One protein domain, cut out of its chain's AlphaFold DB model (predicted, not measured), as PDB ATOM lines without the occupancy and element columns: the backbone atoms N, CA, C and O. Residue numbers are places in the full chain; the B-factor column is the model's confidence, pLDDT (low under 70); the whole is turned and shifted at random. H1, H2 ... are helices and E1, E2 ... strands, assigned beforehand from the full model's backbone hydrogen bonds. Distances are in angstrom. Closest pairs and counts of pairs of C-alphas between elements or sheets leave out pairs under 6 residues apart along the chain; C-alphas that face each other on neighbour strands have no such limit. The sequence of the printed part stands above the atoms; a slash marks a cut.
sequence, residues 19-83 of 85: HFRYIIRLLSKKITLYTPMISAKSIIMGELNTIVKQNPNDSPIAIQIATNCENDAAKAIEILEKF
ATOM      1  N   HIS A  19     -29.378 -41.030 -93.594       93.56
ATOM      2  CA  HIS A  19     -29.900 -40.025 -94.517       93.56
ATOM      3  C   HIS A  19     -31.066 -40.568 -95.347       93.56
ATOM      4  O   HIS A  19     -32.108 -39.916 -95.460       93.56
ATOM      5  N   PHE A  20     -30.939 -41.786 -95.874       95.12
ATOM      6  CA  PHE A  20     -32.022 -42.462 -96.576       95.12
ATOM      7  C   PHE A  20     -33.232 -42.652 -95.660       95.12
ATOM      8  O   PHE A  20     -34.361 -42.307 -96.020       95.12
ATOM      9  N   ARG A  21     -33.007 -43.159 -94.443       94.12
ATOM     10  CA  ARG A  21     -34.086 -43.380 -93.470       94.12
ATOM     11  C   ARG A  21     -34.784 -42.081 -93.090       94.12
ATOM     12  O   ARG A  21     -36.013 -42.074 -92.999       94.12
ATOM     13  N   TYR A  22     -34.039 -40.983 -92.967       93.56
ATOM     14  CA  TYR A  22     -34.612 -39.661 -92.740       93.56
ATOM     15  C   TYR A  22     -35.578 -39.255 -93.859       93.56
ATOM     16  O   TYR A  22     -36.713 -38.872 -93.575       93.56
ATOM     17  N   ILE A  23     -35.189 -39.421 -95.128       94.62
ATOM     18  CA  ILE A  23     -36.064 -39.130 -96.276       94.62
ATOM     19  C   ILE A  23     -37.333 -39.983 -96.219       94.62
ATOM     20  O   ILE A  23     -38.440 -39.459 -96.344       94.62
ATOM     21  N   ILE A  24     -37.208 -41.289 -95.972       94.56
ATOM     22  CA  ILE A  24     -38.385 -42.157 -95.863       94.56
ATOM     23  C   ILE A  24     -39.288 -41.725 -94.708       94.56
ATOM     24  O   ILE A  24     -40.514 -41.763 -94.838       94.56
ATOM     25  N   ARG A  25     -38.716 -41.280 -93.587       92.31
ATOM     26  CA  ARG A  25     -39.506 -40.795 -92.459       92.31
ATOM     27  C   ARG A  25     -40.290 -39.527 -92.799       92.31
ATOM     28  O   ARG A  25     -41.419 -39.392 -92.320       92.31
ATOM     29  N   LEU A  26     -39.747 -38.646 -93.644       93.19
ATOM     30  CA  LEU A  26     -40.486 -37.494 -94.177       93.19
ATOM     31  C   LEU A  26     -41.682 -37.933 -95.037       93.19
ATOM     32  O   LEU A  26     -42.729 -37.293 -94.991       93.19
ATOM     33  N   LEU A  27     -41.559 -39.045 -95.769       93.81
ATOM     34  CA  LEU A  27     -42.642 -39.600 -96.589       93.81
ATOM     35  C   LEU A  27     -43.693 -40.351 -95.760       93.81
ATOM     36  O   LEU A  27     -44.883 -40.302 -96.072       93.81
ATOM     37  N   SER A  28     -43.285 -41.075 -94.712       91.25
ATOM     38  CA  SER A  28     -44.214 -41.835 -93.874       91.25
ATOM     39  C   SER A  28     -43.705 -42.119 -92.461       91.25
ATOM     40  O   SER A  28     -42.649 -42.708 -92.223       91.25
ATOM     41  N   LYS A  29     -44.576 -41.840 -91.488       89.19
ATOM     42  CA  LYS A  29     -44.388 -42.202 -90.072       89.19
ATOM     43  C   LYS A  29     -44.799 -43.645 -89.749       89.19
ATOM     44  O   LYS A  29     -44.597 -44.097 -88.629       89.19
ATOM     45  N   LYS A  30     -45.419 -44.360 -90.699       89.44
ATOM     46  CA  LYS A  30     -45.996 -45.702 -90.478       89.44
ATOM     47  C   LYS A  30     -45.119 -46.846 -90.992       89.44
ATOM     48  O   LYS A  30     -45.427 -47.999 -90.710       89.44
ATOM     49  N   ILE A  31     -44.075 -46.540 -91.761       91.69
ATOM     50  CA  ILE A  31     -43.150 -47.541 -92.298       91.69
ATOM     51  C   ILE A  31     -42.149 -47.925 -91.206       91.69
ATOM     52  O   ILE A  31     -41.549 -47.045 -90.578       91.69
ATOM     53  N   THR A  32     -41.970 -49.233 -90.999       92.38
ATOM     54  CA  THR A  32     -40.885 -49.763 -90.165       92.38
ATOM     55  C   THR A  32     -39.580 -49.699 -90.951       92.38
ATOM     56  O   THR A  32     -39.487 -50.244 -92.053       92.38
ATOM     57  N   LEU A  33     -38.578 -49.033 -90.384       92.88
ATOM     58  CA  LEU A  33     -37.259 -48.882 -90.988       92.88
ATOM     59  C   LEU A  33     -36.275 -49.845 -90.337       92.88
ATOM     60  O   LEU A  33     -36.399 -50.148 -89.150       92.88
ATOM     61  N   TYR A  34     -35.299 -50.297 -91.115       93.31
ATOM     62  CA  TYR A  34     -34.174 -51.079 -90.626       93.31
ATOM     63  C   TYR A  34     -32.876 -50.325 -90.901       93.31
ATOM     64  O   TYR A  34     -32.765 -49.626 -91.911       93.31
ATOM     65  N   THR A  35     -31.901 -50.453 -90.004       93.88
ATOM     66  CA  THR A  35     -30.523 -50.025 -90.278       93.88
ATOM     67  C   THR A  35     -29.918 -50.868 -91.405       93.88
ATOM     68  O   THR A  35     -30.430 -51.951 -91.703       93.88
ATOM     69  N   PRO A  36     -28.779 -50.459 -91.993       95.25
ATOM     70  CA  PRO A  36     -27.922 -51.407 -92.684       95.25
ATOM     71  C   PRO A  36     -27.549 -52.547 -91.729       95.25
ATOM     72  O   PRO A  36     -27.600 -52.399 -90.502       95.25
ATOM     73  N   MET A  37     -27.164 -53.685 -92.291       95.69
ATOM     74  CA  MET A  37     -26.658 -54.803 -91.506       95.69
ATOM     75  C   MET A  37     -25.359 -54.401 -90.795       95.69
ATOM     76  O   MET A  37     -24.404 -53.980 -91.446       95.69
ATOM     77  N   ILE A  38     -25.309 -54.553 -89.472       94.88
ATOM     78  CA  ILE A  38     -24.144 -54.213 -88.645       94.88
ATOM     79  C   ILE A  38     -23.586 -55.491 -88.025       94.88
ATOM     80  O   ILE A  38     -24.332 -56.299 -87.478       94.88
ATOM     81  N   SER A  39     -22.270 -55.698 -88.080       96.62
ATOM     82  CA  SER A  39     -21.674 -56.885 -87.460       96.62
ATOM     83  C   SER A  39     -21.690 -56.792 -85.928       96.62
ATOM     84  O   SER A  39     -21.388 -55.740 -85.360       96.62
ATOM     85  N   ALA A  40     -21.982 -57.902 -85.241       97.50
ATOM     86  CA  ALA A  40     -21.943 -57.958 -83.776       97.50
ATOM     87  C   ALA A  40     -20.560 -57.581 -83.225       97.50
ATOM     88  O   ALA A  40     -20.458 -56.851 -82.244       97.50
ATOM     89  N   LYS A  41     -19.481 -58.004 -83.896       96.81
ATOM     90  CA  LYS A  41     -18.112 -57.652 -83.497       96.81
ATOM     91  C   LYS A  41     -17.840 -56.154 -83.589       96.81
ATOM     92  O   LYS A  41     -17.186 -55.619 -82.702       96.81
ATOM     93  N   SER A  42     -18.366 -55.479 -84.612       95.62
ATOM     94  CA  SER A  42     -18.276 -54.018 -84.706       95.62
ATOM     95  C   SER A  42     -18.953 -53.362 -83.504       95.62
ATOM     96  O   SER A  42     -18.347 -52.501 -82.883       95.62
ATOM     97  N   ILE A  43     -20.153 -53.812 -83.125       95.69
ATOM     98  CA  ILE A  43     -20.882 -53.296 -81.952       95.69
ATOM     99  C   ILE A  43     -20.098 -53.527 -80.652       95.69
ATOM    100  O   ILE A  43     -20.051 -52.646 -79.803       95.69
ATOM    101  N   ILE A  44     -19.477 -54.700 -80.494       96.25
ATOM    102  CA  ILE A  44     -18.745 -55.073 -79.273       96.25
ATOM    103  C   ILE A  44     -17.415 -54.321 -79.136       96.25
ATOM    104  O   ILE A  44     -17.016 -53.986 -78.025       96.25
ATOM    105  N   MET A  45     -16.695 -54.123 -80.242       95.06
ATOM    106  CA  MET A  45     -15.309 -53.639 -80.221       95.06
ATOM    107  C   MET A  45     -15.149 -52.179 -80.645       95.06
ATOM    108  O   MET A  45     -14.070 -51.621 -80.471       95.06
ATOM    109  N   GLY A  46     -16.164 -51.590 -81.275       91.62
ATOM    110  CA  GLY A  46     -16.074 -50.269 -81.882       91.62
ATOM    111  C   GLY A  46     -16.907 -49.206 -81.178       91.62
ATOM    112  O   GLY A  46     -17.637 -49.459 -80.225       91.62
ATOM    113  N   GLU A  47     -16.807 -47.988 -81.702       89.94
ATOM    114  CA  GLU A  47     -17.508 -46.818 -81.180       89.94
ATOM    115  C   GLU A  47     -18.949 -46.761 -81.708       89.94
ATOM    116  O   GLU A  47     -19.185 -46.470 -82.886       89.94
ATOM    117  N   LEU A  48     -19.935 -47.005 -80.839       87.06
ATOM    118  CA  LEU A  48     -21.354 -47.106 -81.219       87.06
ATOM    119  C   LEU A  48     -21.878 -45.887 -81.978       87.06
ATOM    120  O   LEU A  48     -22.576 -46.062 -82.973       87.06
ATOM    121  N   ASN A  49     -21.484 -44.675 -81.576       85.56
ATOM    122  CA  ASN A  49     -21.889 -43.431 -82.243       85.56
ATOM    123  C   ASN A  49     -21.473 -43.384 -83.725       85.56
ATOM    124  O   ASN A  49     -22.091 -42.682 -84.521       85.56
ATOM    125  N   THR A  50     -20.424 -44.120 -84.102       84.50
ATOM    126  CA  THR A  50     -19.941 -44.186 -85.490       84.50
ATOM    127  C   THR A  50     -20.572 -45.323 -86.285       84.50
ATOM    128  O   THR A  50     -20.753 -45.200 -87.496       84.50
ATOM    129  N   ILE A  51     -20.915 -46.419 -85.610       86.50
ATOM    130  CA  ILE A  51     -21.398 -47.655 -86.229       86.50
ATOM    131  C   ILE A  51     -22.915 -47.622 -86.391       86.50
ATOM    132  O   ILE A  51     -23.454 -48.017 -87.423       86.50
ATOM    133  N   VAL A  52     -23.605 -47.139 -85.364       84.19
ATOM    134  CA  VAL A  52     -25.057 -47.027 -85.309       84.19
ATOM    135  C   VAL A  52     -25.418 -45.560 -85.478       84.19
ATOM    136  O   VAL A  52     -25.800 -44.873 -84.535       84.19
ATOM    137  N   LYS A  53     -25.271 -45.064 -86.705       83.94
ATOM    138  CA  LYS A  53     -25.671 -43.699 -87.031       83.94
ATOM    139  C   LYS A  53     -27.190 -43.578 -87.030       83.94
ATOM    140  O   LYS A  53     -27.883 -44.391 -87.651       83.94
ATOM    141  N   GLN A  54     -27.696 -42.565 -86.336       78.81
ATOM    142  CA  GLN A  54     -29.122 -42.345 -86.114       78.81
ATOM    143  C   GLN A  54     -29.498 -40.892 -86.349       78.81
ATOM    144  O   GLN A  54     -28.682 -39.990 -86.169       78.81
ATOM    145  N   ASN A  55     -30.768 -40.684 -86.680       79.88
ATOM    146  CA  ASN A  55     -31.394 -39.371 -86.674       79.88
ATOM    147  C   ASN A  55     -32.500 -39.291 -85.610       79.88
ATOM    148  O   ASN A  55     -33.181 -40.289 -85.374       79.88
ATOM    149  N   PRO A  56     -32.791 -38.098 -85.050       79.19
ATOM    150  CA  PRO A  56     -33.837 -37.914 -84.031       79.19
ATOM    151  C   PRO A  56     -35.242 -38.379 -84.449       79.19
ATOM    152  O   PRO A  56     -36.107 -38.613 -83.612       79.19
ATOM    153  N   ASN A  57     -35.483 -38.500 -85.757       82.44
ATOM    154  CA  ASN A  57     -36.762 -38.916 -86.324       82.44
ATOM    155  C   ASN A  57     -36.791 -40.405 -86.732       82.44
ATOM    156  O   ASN A  57     -37.797 -40.869 -87.270       82.44
ATOM    157  N   ASP A  58     -35.719 -41.171 -86.511       78.50
ATOM    158  CA  ASP A  58     -35.630 -42.555 -86.999       78.50
ATOM    159  C   ASP A  58     -36.660 -43.481 -86.335       78.50
ATOM    160  O   ASP A  58     -37.134 -44.431 -86.966       78.50
ATOM    161  N   SER A  59     -37.103 -43.172 -85.113       80.44
ATOM    162  CA  SER A  59     -38.070 -43.993 -84.384       80.44
ATOM    163  C   SER A  59     -39.457 -44.053 -85.064       80.44
ATOM    164  O   SER A  59     -40.002 -43.016 -85.459       80.44
ATOM    165  N   PRO A  60     -40.075 -45.248 -85.203       83.19
ATOM    166  CA  PRO A  60     -39.552 -46.568 -84.838       83.19
ATOM    167  C   PRO A  60     -38.586 -47.142 -85.894       83.19
ATOM    168  O   PRO A  60     -38.915 -47.192 -87.086       83.19
ATOM    169  N   ILE A  61     -37.442 -47.649 -85.428       88.56
ATOM    170  CA  ILE A  61     -36.395 -48.303 -86.225       88.56
ATOM    171  C   ILE A  61     -36.007 -49.650 -85.601       88.56
ATOM    172  O   ILE A  61     -36.050 -49.814 -84.382       88.56
ATOM    173  N   ALA A  62     -35.645 -50.622 -86.435       90.94
ATOM    174  CA  ALA A  62     -35.065 -51.893 -86.022       90.94
ATOM    175  C   ALA A  62     -33.592 -51.980 -86.446       90.94
ATOM    176  O   ALA A  62     -33.225 -51.568 -87.546       90.94
ATOM    177  N   ILE A  63     -32.751 -52.551 -85.587       91.88
ATOM    178  CA  ILE A  63     -31.329 -52.760 -85.873       91.88
ATOM    179  C   ILE A  63     -31.120 -54.192 -86.332       91.88
ATOM    180  O   ILE A  63     -31.554 -55.131 -85.663       91.88
ATOM    181  N   GLN A  64     -30.456 -54.361 -87.474       94.62
ATOM    182  CA  GLN A  64     -30.080 -55.680 -87.966       94.62
ATOM    183  C   GLN A  64     -28.638 -56.007 -87.571       94.62
ATOM    184  O   GLN A  64     -27.707 -55.302 -87.956       94.62
ATOM    185  N   ILE A  65     -28.463 -57.116 -86.850       95.88
ATOM    186  CA  ILE A  65     -27.160 -57.604 -86.390       95.88
ATOM    187  C   ILE A  65     -26.744 -58.820 -87.227       95.88
ATOM    188  O   ILE A  65     -27.518 -59.764 -87.380       95.88
ATOM    189  N   ALA A  66     -25.512 -58.819 -87.734       97.12
ATOM    190  CA  ALA A  66     -24.876 -59.967 -88.371       97.12
ATOM    191  C   ALA A  66     -23.903 -60.653 -87.416       97.12
ATOM    192  O   ALA A  66     -22.975 -60.032 -86.894       97.12
ATOM    193  N   THR A  67     -24.095 -61.953 -87.213       97.75
ATOM    194  CA  THR A  67     -23.227 -62.784 -86.380       97.75
ATOM    195  C   THR A  67     -23.395 -64.257 -86.735       97.75
ATOM    196  O   THR A  67     -24.442 -64.673 -87.226       97.75
ATOM    197  N   ASN A  68     -22.359 -65.043 -86.469       97.62
ATOM    198  CA  ASN A  68     -22.385 -66.504 -86.477       97.62
ATOM    199  C   ASN A  68     -22.165 -67.096 -85.069       97.62
ATOM    200  O   ASN A  68     -22.011 -68.304 -84.930       97.62
ATOM    201  N   CYS A  69     -22.119 -66.246 -84.039       97.75
ATOM    202  CA  CYS A  69     -21.867 -66.605 -82.651       97.75
ATOM    203  C   CYS A  69     -23.000 -66.064 -81.772       97.75
ATOM    204  O   CYS A  69     -23.256 -64.856 -81.746       97.75
ATOM    205  N   GLU A  70     -23.662 -66.957 -81.037       97.62
ATOM    206  CA  GLU A  70     -24.765 -66.612 -80.133       97.62
ATOM    207  C   GLU A  70     -24.309 -65.678 -79.003       97.62
ATOM    208  O   GLU A  70     -24.968 -64.680 -78.717       97.62
ATOM    209  N   ASN A  71     -23.127 -65.926 -78.430       98.06
ATOM    210  CA  ASN A  71     -22.564 -65.075 -77.380       98.06
ATOM    211  C   ASN A  71     -22.282 -63.650 -77.876       98.06
ATOM    212  O   ASN A  71     -22.476 -62.689 -77.131       98.06
ATOM    213  N   ASP A  72     -21.839 -63.499 -79.127       98.12
ATOM    214  CA  ASP A  72     -21.629 -62.178 -79.724       98.12
ATOM    215  C   ASP A  72     -22.976 -61.490 -79.989       98.12
ATOM    216  O   ASP A  72     -23.095 -60.284 -79.784       98.12
ATOM    217  N   ALA A  73     -24.008 -62.246 -80.384       97.44
ATOM    218  CA  ALA A  73     -25.364 -61.721 -80.536       97.44
ATOM    219  C   ALA A  73     -25.885 -61.142 -79.212       97.44
ATOM    220  O   ALA A  73     -26.305 -59.989 -79.170       97.44
ATOM    221  N   ALA A  74     -25.802 -61.921 -78.128       97.62
ATOM    222  CA  ALA A  74     -26.276 -61.520 -76.806       97.62
ATOM    223  C   ALA A  74     -25.551 -60.267 -76.291       97.62
ATOM    224  O   ALA A  74     -26.196 -59.310 -75.870       97.62
ATOM    225  N   LYS A  75     -24.215 -60.231 -76.402       97.38
ATOM    226  CA  LYS A  75     -23.415 -59.059 -76.009       97.38
ATOM    227  C   LYS A  75     -23.753 -57.824 -76.837       97.38
ATOM    228  O   LYS A  75     -23.889 -56.739 -76.281       97.38
ATOM    229  N   ALA A  76     -23.891 -57.973 -78.154       96.69
ATOM    230  CA  ALA A  76     -24.255 -56.861 -79.022       96.69
ATOM    231  C   ALA A  76     -25.642 -56.303 -78.668       96.69
ATOM    232  O   ALA A  76     -25.804 -55.087 -78.618       96.69
ATOM    233  N   ILE A  77     -26.619 -57.168 -78.371       95.38
ATOM    234  CA  ILE A  77     -27.953 -56.754 -77.914       95.38
ATOM    235  C   ILE A  77     -27.860 -55.993 -76.588       95.38
ATOM    236  O   ILE A  77     -28.391 -54.892 -76.503       95.38
ATOM    237  N   GLU A  78     -27.137 -56.512 -75.591       95.50
ATOM    238  CA  GLU A  78     -26.974 -55.846 -74.288       95.50
ATOM    239  C   GLU A  78     -26.349 -54.445 -74.427       95.50
ATOM    240  O   GLU A  78     -26.768 -53.488 -73.772       95.50
ATOM    241  N   ILE A  79     -25.343 -54.311 -75.295       95.00
ATOM    242  CA  ILE A  79     -24.699 -53.028 -75.590       95.00
ATOM    243  C   ILE A  79     -25.690 -52.070 -76.264       95.00
ATOM    244  O   ILE A  79     -25.779 -50.907 -75.870       95.00
ATOM    245  N   LEU A  80     -26.452 -52.552 -77.250       92.50
ATOM    246  CA  LEU A  80     -27.452 -51.752 -77.955       92.50
ATOM    247  C   LEU A  80     -28.607 -51.328 -77.045       92.50
ATOM    248  O   LEU A  80     -29.063 -50.204 -77.166       92.50
ATOM    249  N   GLU A  81     -29.067 -52.161 -76.114       90.38
ATOM    250  CA  GLU A  81     -30.136 -51.790 -75.170       90.38
ATOM    251  C   GLU A  81     -29.728 -50.652 -74.228       90.38
ATOM    252  O   GLU A  81     -30.563 -49.834 -73.835       90.38
ATOM    253  N   LYS A  82     -28.439 -50.576 -73.876       89.62
ATOM    254  CA  LYS A  82     -27.875 -49.466 -73.092       89.62
ATOM    255  C   LYS A  82     -27.678 -48.205 -73.933       89.62
ATOM    256  O   LYS A  82     -27.589 -47.109 -73.379       89.62
ATOM    257  N   PHE A  83     -27.601 -48.354 -75.251       82.69
ATOM    258  CA  PHE A  83     -27.510 -47.254 -76.195       82.69
ATOM    259  C   PHE A  83     -28.916 -46.692 -76.428       82.69
ATOM    260  O   PHE A  83     -29.742 -47.307 -77.093       82.69
TER     261      PHE A  83
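This is residues 19 to 83 of the 85 residues of the protein "NIFR3-like protein" of Borrelia duttonii CR2A (UniProt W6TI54). A narrow ribbon of two parallel strands, E1 and E2, makes the long axis, with H1 at one end and H2 and H4 packed together at the other. The small H3 and residues 52 to 60 return the chain from that helical end to the start of E2. The printed part has 65 residues, in the order H1, E1, H2, H3, E2, H4, of mixed class. It is only just compact, close to loose, with a radius of gyration of the C-alphas of 12.6 A; its elongated outline spans 37 by 19 by 18 A.

H1, residues 19 to 27, comes closest to E1, residues 33 to 39, at the C-alphas of Arg 21 and Leu 33, 6.8 A apart. E1 and E2, residues 61 to 66, are parallel neighbours at 24 degrees; N 35 and O 62 are 3.0 A apart and N 66 and O 38 2.8 A, within hydrogen-bond range. With H2, residues 40 to 45, and H3, residues 48 to 51, they form a strand-helix-strand unit, two parallel strands joined through helices, with a right-handed crossover. H2 and H3 are close but not clearly touching; their closest C-alphas, of Ile 43 and Ile 51, are 7.1 A apart. H2 and H4, residues 70 to 82, touch, closest at the C-alphas of Ala 40 and Ala 76, 5.4 A, at a steep tilt of 65 degrees, the same way. The closest C-alphas of E2 and H4, those of Ile 65 and Ala 73, are 7.4 A apart. H1 and H4 are apart. In H1, H2 and H4 every O i to N i+4 pair is within hydrogen-bond range; H3 is too short for such a pair.

H1 begins at C-alpha 19 (-29.900, -40.025, -94.517) and is 12.9 A long. E1 measures 17.9 A, H2 8.7 A, H3 5.0 A and E2 16.5 A. H4, 18.8 A, ends at C-alpha 82 (-27.875, -49.466, -73.092).

The C-alphas farthest apart, of Leu 27 and Asn 71, are 37.7 A apart. The printed part has no cut and no long link. Mean pLDDT of the printed part is 91.8, and no printed residue is under 70.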